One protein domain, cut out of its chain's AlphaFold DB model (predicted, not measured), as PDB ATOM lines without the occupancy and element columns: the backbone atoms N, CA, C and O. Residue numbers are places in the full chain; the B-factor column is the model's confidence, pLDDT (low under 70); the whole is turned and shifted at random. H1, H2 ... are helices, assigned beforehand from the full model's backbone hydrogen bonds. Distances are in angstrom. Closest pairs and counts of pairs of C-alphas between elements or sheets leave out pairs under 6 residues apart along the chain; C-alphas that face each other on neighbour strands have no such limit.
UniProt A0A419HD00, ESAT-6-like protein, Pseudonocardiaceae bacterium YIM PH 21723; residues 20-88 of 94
ATOM      1  N   THR A  20      22.336   0.606  27.603       84.50
ATOM      2  CA  THR A  20      22.836  -0.467  28.479       84.50
ATOM      3  C   THR A  20      21.918  -1.688  28.442       84.50
ATOM      4  O   THR A  20      22.398  -2.804  28.276       84.50
ATOM      5  N   ALA A  21      20.602  -1.475  28.497       82.00
ATOM      6  CA  ALA A  21      19.602  -2.527  28.349       82.00
ATOM      7  C   ALA A  21      19.738  -3.283  27.020       82.00
ATOM      8  O   ALA A  21      19.686  -4.509  26.994       82.00
ATOM      9  N   SER A  22      19.962  -2.556  25.923       85.19
ATOM     10  CA  SER A  22      20.142  -3.166  24.600       85.19
ATOM     11  C   SER A  22      21.410  -4.021  24.532       85.19
ATOM     12  O   SER A  22      21.372  -5.126  24.000       85.19
ATOM     13  N   LYS A  23      22.525  -3.545  25.107       87.56
ATOM     14  CA  LYS A  23      23.773  -4.324  25.185       87.56
ATOM     15  C   LYS A  23      23.590  -5.596  26.001       87.56
ATOM     16  O   LYS A  23      24.013  -6.659  25.569       87.56
ATOM     17  N   LEU A  24      22.922  -5.480  27.143       83.19
ATOM     18  CA  LEU A  24      22.645  -6.615  28.005       83.19
ATOM     19  C   LEU A  24      21.764  -7.654  27.308       83.19
ATOM     20  O   LEU A  24      22.034  -8.841  27.416       83.19
ATOM     21  N   GLN A  25      20.761  -7.223  26.537       83.12
ATOM     22  CA  GLN A  25      19.965  -8.135  25.716       83.12
ATOM     23  C   GLN A  25      20.839  -8.915  24.722       83.12
ATOM     24  O   GLN A  25      20.671 -10.120  24.577       83.12
ATOM     25  N   THR A  26      21.787  -8.245  24.063       88.12
ATOM     26  CA  THR A  26      22.722  -8.903  23.138       88.12
ATOM     27  C   THR A  26      23.627  -9.906  23.851       88.12
ATOM     28  O   THR A  26      23.740 -11.038  23.394       88.12
ATOM     29  N   GLU A  27      24.223  -9.528  24.986       85.19
ATOM     30  CA  GLU A  27      25.021 -10.459  25.798       85.19
ATOM     31  C   GLU A  27      24.186 -11.660  26.242       85.19
ATOM     32  O   GLU A  27      24.682 -12.792  26.264       85.19
ATOM     33  N   LEU A  28      22.903 -11.425  26.545       84.25
ATOM     34  CA  LEU A  28      22.005 -12.499  26.902       84.25
ATOM     35  C   LEU A  28      21.813 -13.464  25.711       84.25
ATOM     36  O   LEU A  28      22.041 -14.671  25.809       84.25
ATOM     37  N   ASP A  29      21.462 -12.941  24.541       85.38
ATOM     38  CA  ASP A  29      21.253 -13.756  23.339       85.38
ATOM     39  C   ASP A  29      22.512 -14.550  22.926       85.38
ATOM     40  O   ASP A  29      22.417 -15.724  22.544       85.38
ATOM     41  N   ASP A  30      23.699 -13.960  23.080       87.12
ATOM     42  CA  ASP A  30      24.981 -14.624  22.825       87.12
ATOM     43  C   ASP A  30      25.212 -15.802  23.776       87.12
ATOM     44  O   ASP A  30      25.579 -16.907  23.354       87.12
ATOM     45  N   MET A  31      24.952 -15.603  25.069       81.19
ATOM     46  CA  MET A  31      25.124 -16.647  26.073       81.19
ATOM     47  C   MET A  31      24.099 -17.778  25.890       81.19
ATOM     48  O   MET A  31      24.470 -18.952  25.980       81.19
ATOM     49  N   LYS A  32      22.858 -17.471  25.487       82.31
ATOM     50  CA  LYS A  32      21.868 -18.479  25.066       82.31
ATOM     51  C   LYS A  32      22.368 -19.323  23.890       82.31
ATOM     52  O   LYS A  32      22.215 -20.546  23.901       82.31
ATOM     53  N   SER A  33      22.988 -18.693  22.892       85.56
ATOM     54  CA  SER A  33      23.570 -19.386  21.732       85.56
ATOM     55  C   SER A  33      24.716 -20.321  22.134       85.56
ATOM     56  O   SER A  33      24.798 -21.456  21.656       85.56
ATOM     57  N   LEU A  34      25.581 -19.890  23.057       83.38
ATOM     58  CA  LEU A  34      26.650 -20.730  23.608       83.38
ATOM     59  C   LEU A  34      26.090 -21.946  24.347       83.38
ATOM     60  O   LEU A  34      26.535 -23.070  24.112       83.38
ATOM     61  N   ILE A  35      25.078 -21.723  25.184       77.44
ATOM     62  CA  ILE A  35      24.369 -22.769  25.922       77.44
ATOM     63  C   ILE A  35      23.789 -23.799  24.929       77.44
ATOM     64  O   ILE A  35      24.056 -24.992  25.060       77.44
ATOM     65  N   GLN A  36      23.111 -23.367  23.859       78.25
ATOM     66  CA  GLN A  36      22.582 -24.261  22.809       78.25
ATOM     67  C   GLN A  36      23.660 -25.082  22.088       78.25
ATOM     68  O   GLN A  36      23.466 -26.273  21.848       78.25
ATOM     69  N   LYS A  37      24.807 -24.473  21.765       81.44
ATOM     70  CA  LYS A  37      25.930 -25.180  21.124       81.44
ATOM     71  C   LYS A  37      26.516 -26.263  22.023       81.44
ATOM     72  O   LYS A  37      26.837 -27.344  21.538       81.44
ATOM     73  N   LEU A  38      26.638 -25.984  23.321       73.56
ATOM     74  CA  LEU A  38      27.085 -26.975  24.296       73.56
ATOM     75  C   LEU A  38      26.077 -28.127  24.393       73.56
ATOM     76  O   LEU A  38      26.491 -29.281  24.383       73.56
ATOM     77  N   ALA A  39      24.772 -27.846  24.383       69.56
ATOM     78  CA  ALA A  39      23.719 -28.867  24.429       69.56
ATOM     79  C   ALA A  39      23.833 -29.913  23.315       69.56
ATOM     80  O   ALA A  39      23.740 -31.109  23.581       69.56
ATOM     81  N   GLY A  40      24.093 -29.464  22.081       66.69
ATOM     82  CA  GLY A  40      24.250 -30.350  20.924       66.69
ATOM     83  C   GLY A  40      25.434 -31.318  21.040       66.69
ATOM     84  O   GLY A  40      25.482 -32.306  20.319       66.69
ATOM     85  N   SER A  41      26.377 -31.071  21.958       65.81
ATOM     86  CA  SER A  41      27.501 -31.980  22.223       65.81
ATOM     87  C   SER A  41      27.205 -33.067  23.271       65.81
ATOM     88  O   SER A  41      27.983 -34.012  23.379       65.81
ATOM     89  N   TYR A  42      26.085 -32.981  24.006       58.25
ATOM     90  CA  TYR A  42      25.757 -33.850  25.153       58.25
ATOM     91  C   TYR A  42      24.491 -34.719  24.966       58.25
ATOM     92  O   TYR A  42      23.932 -35.178  25.963       58.25
ATOM     93  N   GLU A  43      24.048 -34.983  23.727       56.44
ATOM     94  CA  GLU A  43      22.767 -35.643  23.352       56.44
ATOM     95  C   GLU A  43      22.428 -37.011  24.017       56.44
ATOM     96  O   GLU A  43      21.356 -37.551  23.763       56.44
ATOM     97  N   GLY A  44      23.266 -37.578  24.894       60.72
ATOM     98  CA  GLY A  44      23.056 -38.902  25.504       60.72
ATOM     99  C   GLY A  44      22.690 -38.958  26.998       60.72
ATOM    100  O   GLY A  44      21.883 -39.803  27.372       60.72
ATOM    101  N   GLU A  45      23.251 -38.103  27.869       54.62
ATOM    102  CA  GLU A  45      23.208 -38.333  29.338       54.62
ATOM    103  C   GLU A  45      22.848 -37.105  30.206       54.62
ATOM    104  O   GLU A  45      22.659 -37.250  31.412       54.62
ATOM    105  N   ALA A  46      22.680 -35.899  29.645       62.06
ATOM    106  CA  ALA A  46      22.586 -34.659  30.442       62.06
ATOM    107  C   ALA A  46      21.254 -33.882  30.331       62.06
ATOM    108  O   ALA A  46      21.239 -32.664  30.510       62.06
ATOM    109  N   SER A  47      20.131 -34.557  30.058       67.62
ATOM    110  CA  SER A  47      18.806 -33.918  29.896       67.62
ATOM    111  C   SER A  47      18.388 -33.053  31.101       67.62
ATOM    112  O   SER A  47      18.009 -31.895  30.930       67.62
ATOM    113  N   GLU A  48      18.537 -33.553  32.334       73.75
ATOM    114  CA  GLU A  48      18.174 -32.787  33.539       73.75
ATOM    115  C   GLU A  48      19.074 -31.568  33.766       73.75
ATOM    116  O   GLU A  48      18.593 -30.487  34.108       73.75
ATOM    117  N   SER A  49      20.387 -31.724  33.577       73.00
ATOM    118  CA  SER A  49      21.345 -30.621  33.712       73.00
ATOM    119  C   SER A  49      21.079 -29.536  32.675       73.00
ATOM    120  O   SER A  49      21.129 -28.350  32.992       73.00
ATOM    121  N   TRP A  50      20.722 -29.935  31.455       74.00
ATOM    122  CA  TRP A  50      20.324 -29.022  30.395       74.00
ATOM    123  C   TRP A  50      19.058 -28.237  30.744       74.00
ATOM    124  O   TRP A  50      19.024 -27.012  30.622       74.00
ATOM    125  N   GLN A  51      18.030 -28.932  31.222       79.19
ATOM    126  CA  GLN A  51      16.755 -28.316  31.571       79.19
ATOM    127  C   GLN A  51      16.900 -27.338  32.744       79.19
ATOM    128  O   GLN A  51      16.280 -26.277  32.745       79.19
ATOM    129  N   ARG A  52      17.791 -27.641  33.695       82.19
ATOM    130  CA  ARG A  52      18.172 -26.727  34.777       82.19
ATOM    131  C   ARG A  52      18.823 -25.451  34.250       82.19
ATOM    132  O   ARG A  52      18.362 -24.369  34.591       82.19
ATOM    133  N   VAL A  53      19.831 -25.573  33.382       79.81
ATOM    134  CA  VAL A  53      20.523 -24.415  32.792       79.81
ATOM    135  C   VAL A  53      19.559 -23.550  31.978       79.81
ATOM    136  O   VAL A  53      19.604 -22.331  32.079       79.81
ATOM    137  N   GLN A  54      18.649 -24.160  31.211       80.94
ATOM    138  CA  GLN A  54      17.605 -23.427  30.483       80.94
ATOM    139  C   GLN A  54      16.661 -22.661  31.422       80.94
ATOM    140  O   GLN A  54      16.295 -21.524  31.130       80.94
ATOM    141  N   ASN A  55      16.280 -23.257  32.553       86.50
ATOM    142  CA  ASN A  55      15.404 -22.603  33.522       86.50
ATOM    143  C   ASN A  55      16.109 -21.447  34.244       86.50
ATOM    144  O   ASN A  55      15.550 -20.357  34.326       86.50
ATOM    145  N   GLU A  56      17.337 -21.664  34.724       83.50
ATOM    146  CA  GLU A  56      18.159 -20.619  35.355       83.50
ATOM    147  C   GLU A  56      18.398 -19.453  34.389       83.50
ATOM    148  O   GLU A  56      18.283 -18.287  34.762       83.50
ATOM    149  N   TRP A  57      18.652 -19.775  33.121       82.75
ATOM    150  CA  TRP A  57      18.785 -18.806  32.046       82.75
ATOM    151  C   TRP A  57      17.533 -17.943  31.860       82.75
ATOM    152  O   TRP A  57      17.614 -16.710  31.820       82.75
ATOM    153  N   GLN A  58      16.378 -18.598  31.717       85.00
ATOM    154  CA  GLN A  58      15.108 -17.916  31.507       85.00
ATOM    155  C   GLN A  58      14.797 -17.001  32.692       85.00
ATOM    156  O   GLN A  58      14.473 -15.834  32.493       85.00
ATOM    157  N   GLN A  59      14.996 -17.497  33.915       88.62
ATOM    158  CA  GLN A  59      14.784 -16.719  35.127       88.62
ATOM    159  C   GLN A  59      15.689 -15.480  35.185       88.62
ATOM    160  O   GLN A  59      15.195 -14.377  35.412       88.62
ATOM    161  N   ALA A  60      16.993 -15.632  34.937       82.44
ATOM    162  CA  ALA A  60      17.931 -14.510  34.966       82.44
ATOM    163  C   ALA A  60      17.602 -13.447  33.903       82.44
ATOM    164  O   ALA A  60      17.708 -12.247  34.161       82.44
ATOM    165  N   THR A  61      17.173 -13.885  32.715       82.88
ATOM    166  CA  THR A  61      16.742 -12.994  31.627       82.88
ATOM    167  C   THR A  61      15.498 -12.199  32.025       82.88
ATOM    168  O   THR A  61      15.466 -10.976  31.870       82.88
ATOM    169  N   ASP A  62      14.497 -12.878  32.585       88.50
ATOM    170  CA  ASP A  62      13.239 -12.256  32.997       88.50
ATOM    171  C   ASP A  62      13.453 -11.245  34.134       88.50
ATOM    172  O   ASP A  62      12.923 -10.132  34.085       88.50
ATOM    173  N   GLU A  63      14.274 -11.587  35.131       86.75
ATOM    174  CA  GLU A  63      14.638 -10.680  36.226       86.75
ATOM    175  C   GLU A  63      15.352  -9.423  35.703       86.75
ATOM    176  O   GLU A  63      15.021  -8.300  36.097       86.75
ATOM    177  N   LEU A  64      16.282  -9.578  34.757       83.44
ATOM    178  CA  LEU A  64      16.973  -8.447  34.136       83.44
ATOM    179  C   LEU A  64      16.021  -7.524  33.374       83.44
ATOM    180  O   LEU A  64      16.094  -6.301  33.528       83.44
ATOM    181  N   HIS A  65      15.096  -8.083  32.592       84.31
ATOM    182  CA  HIS A  65      14.072  -7.297  31.897       84.31
ATOM    183  C   HIS A  65      13.197  -6.517  32.869       84.31
ATOM    184  O   HIS A  65      12.909  -5.341  32.635       84.31
ATOM    185  N   GLN A  66      12.799  -7.137  33.979       89.94
ATOM    186  CA  GLN A  66      12.009  -6.468  35.009       89.94
ATOM    187  C   GLN A  66      12.766  -5.288  35.627       89.94
ATOM    188  O   GLN A  66      12.202  -4.197  35.732       89.94
ATOM    189  N   ILE A  67      14.043  -5.466  35.975       85.75
ATOM    190  CA  ILE A  67      14.876  -4.404  36.561       85.75
ATOM    191  C   ILE A  67      15.056  -3.238  35.583       85.75
ATOM    192  O   ILE A  67      14.921  -2.073  35.975       85.75
ATOM    193  N   ILE A  68      15.322  -3.528  34.307       84.12
ATOM    194  CA  ILE A  68      15.453  -2.502  33.263       84.12
ATOM    195  C   ILE A  68      14.156  -1.703  33.140       84.12
ATOM    196  O   ILE A  68      14.184  -0.471  33.179       84.12
ATOM    197  N   ASN A  69      13.018  -2.389  33.031       86.00
ATOM    198  CA  ASN A  69      11.717  -1.742  32.892       86.00
ATOM    199  C   ASN A  69      11.382  -0.884  34.118       86.00
ATOM    200  O   ASN A  69      10.966   0.266  33.967       86.00
ATOM    201  N   ALA A  70      11.628  -1.395  35.327       87.94
ATOM    202  CA  ALA A  70      11.435  -0.643  36.564       87.94
ATOM    203  C   ALA A  70      12.327   0.610  36.618       87.94
ATOM    204  O   ALA A  70      11.872   1.685  37.012       87.94
ATOM    205  N   THR A  71      13.579   0.502  36.163       81.25
ATOM    206  CA  THR A  71      14.517   1.633  36.106       81.25
ATOM    207  C   THR A  71      14.043   2.700  35.120       81.25
ATOM    208  O   THR A  71      14.033   3.885  35.451       81.25
ATOM    209  N   GLN A  72      13.593   2.301  33.926       82.12
ATOM    210  CA  GLN A  72      13.045   3.234  32.937       82.12
ATOM    211  C   GLN A  72      11.793   3.951  33.456       82.12
ATOM    212  O   GLN A  72      11.672   5.166  33.294       82.12
ATOM    213  N   GLN A  73      10.887   3.226  34.119       87.56
ATOM    214  CA  GLN A  73       9.691   3.807  34.731       87.56
ATOM    215  C   GLN A  73      10.045   4.803  35.839       87.56
ATOM    216  O   GLN A  73       9.505   5.907  35.864       87.56
ATOM    217  N   ALA A  74      10.987   4.456  36.722       85.81
ATOM    218  CA  ALA A  74      11.436   5.341  37.792       85.81
ATOM    219  C   ALA A  74      12.053   6.641  37.247       85.81
ATOM    220  O   ALA A  74      11.764   7.725  37.757       85.81
ATOM    221  N   LEU A  75      12.855   6.550  36.179       82.56
ATOM    222  CA  LEU A  75      13.417   7.721  35.501       82.56
ATOM    223  C   LEU A  75      12.329   8.587  34.852       82.56
ATOM    224  O   LEU A  75      12.347   9.805  35.021       82.56
ATOM    225  N   GLY A  76      11.352   7.978  34.175       82.88
ATOM    226  CA  GLY A  76      10.206   8.696  33.609       82.88
ATOM    227  C   GLY A  76       9.398   9.432  34.681       82.88
ATOM    228  O   GLY A  76       9.145  10.631  34.560       82.88
ATOM    229  N   GLN A  77       9.092   8.755  35.790       85.19
ATOM    230  CA  GLN A  77       8.364   9.354  36.907       85.19
ATOM    231  C   GLN A  77       9.141  10.509  37.550       85.19
ATOM    232  O   GLN A  77       8.547  11.525  37.922       85.19
ATOM    233  N   ALA A  78      10.466  10.384  37.673       78.88
ATOM    234  CA  ALA A  78      11.314  11.469  38.149       78.88
ATOM    235  C   ALA A  78      11.225  12.690  37.218       78.88
ATOM    236  O   ALA A  78      11.064  13.808  37.709       78.88
ATOM    237  N   ALA A  79      11.249  12.483  35.896       79.31
ATOM    238  CA  ALA A  79      11.098  13.553  34.906       79.31
ATOM    239  C   ALA A  79       9.782  14.322  35.084       79.31
ATOM    240  O   ALA A  79       9.776  15.554  35.165       79.31
ATOM    241  N   GLU A  80       8.673  13.588  35.188       81.88
ATOM    242  CA  GLU A  80       7.333  14.151  35.365       81.88
ATOM    243  C   GLU A  80       7.208  14.925  36.680       81.88
ATOM    244  O   GLU A  80       6.686  16.044  36.706       81.88
ATOM    245  N   ASN A  81       7.732  14.360  37.771       80.75
ATOM    246  CA  ASN A  81       7.710  14.994  39.085       80.75
ATOM    247  C   ASN A  81       8.493  16.311  39.085       80.75
ATOM    248  O   ASN A  81       8.000  17.307  39.619       80.75
ATOM    249  N   TYR A  82       9.667  16.347  38.444       75.06
ATOM    250  CA  TYR A  82      10.441  17.579  38.278       75.06
ATOM    251  C   TYR A  82       9.664  18.633  37.480       75.06
ATOM    252  O   TYR A  82       9.541  19.772  37.932       75.06
ATOM    253  N   GLN A  83       9.077  18.254  36.341       75.81
ATOM    254  CA  GLN A  83       8.295  19.173  35.510       75.81
ATOM    255  C   GLN A  83       7.066  19.729  36.253       75.81
ATOM    256  O   GLN A  83       6.730  20.910  36.130       75.81
ATOM    257  N   SER A  84       6.385  18.885  37.030       80.06
ATOM    258  CA  SER A  84       5.194  19.256  37.800       80.06
ATOM    259  C   SER A  84       5.528  20.178  38.979       80.06
ATOM    260  O   SER A  84       4.878  21.213  39.163       80.06
ATOM    261  N   ALA A  85       6.573  19.851  39.748       76.88
ATOM    262  CA  ALA A  85       7.044  20.673  40.862       76.88
ATOM    263  C   ALA A  85       7.483  22.067  40.390       76.88
ATOM    264  O   ALA A  85       7.177  23.072  41.034       76.88
ATOM    265  N   GLU A  86       8.137  22.147  39.232       70.12
ATOM    266  CA  GLU A  86       8.545  23.421  38.654       70.12
ATOM    267  C   GLU A  86       7.355  24.248  38.157       70.12
ATOM    268  O   GLU A  86       7.272  25.429  38.489       70.12
ATOM    269  N   LYS A  87       6.386  23.653  37.443       70.62
ATOM    270  CA  LYS A  87       5.154  24.360  37.039       70.62
ATOM    271  C   LYS A  87       4.415  24.954  38.238       70.62
ATOM    272  O   LYS A  87       3.945  26.088  38.160       70.62
ATOM    273  N   LYS A  88       4.337  24.216  39.353       71.50
ATOM    274  CA  LYS A  88       3.752  24.717  40.606       71.50
ATOM    275  C   LYS A  88       4.545  25.880  41.197       71.50
ATOM    276  O   LYS A  88       3.939  26.855  41.628       71.50
TER     277      LYS A  88
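What this domain is: This is residues 20 to 88 of the 94 residues of the protein "ESAT-6-like protein" of Pseudonocardiaceae bacterium YIM PH 21723 (UniProt A0A419HD00). This is a long helical hairpin with unequal arms: H1 runs one way, the chain folds back through residues 40 to 46, and H2, about side by side with H1, runs back the opposite way and beyond it. The far part of H2, residues 73 to 88, sticks out free and adds to the length. The printed part has 69 residues, with two named helices in the order H1, H2 and no named strand; its class is all helix. The whole is extended, with a radius of gyration of the C-alphas of 19.2 A, and a rod in outline, spanning 68 by 19 by 7 A.

Where its parts are: Find C-alpha 20 at (22.836, -0.467, 28.479); from there H1, residues 20 to 39, runs 28.7 A to C-alpha 39 at (23.719, -28.867, 24.429), with y falling. After the link, look for C-alpha 47 at (18.806, -33.918, 29.896), where H2, residues 47 to 88, begins; it runs 61.5 A to C-alpha 88 at (3.752, 24.717, 40.606).

How they stand to each other: H1 and H2 form a helical hairpin, two helices joined by a short link that run opposite ways. Their lines stand at a shallow tilt of 5 degrees. They touch, with 4 pairs of C-alphas within 8 A, and H2 touches H1 with residues 50 to 68 alone. Look at Ala 21 and Ile 68 for their closest C-alphas, 6.4 A apart. In H1 and H2 every O i to N i+4 pair is within hydrogen-bond range.

The domain as a whole: The two C-alphas farthest apart are those of Gly 44 and Lys 88, at 68.2 A. Without residues 73 to 88, which stand free, the body spans 44 by 17 by 6 A. The printed part has no cut, and the link from H1 to H2, 7 residues, is short. The mean pLDDT of the printed part is 79.4; look at residues 39 to 47 for the low confidence, under 70.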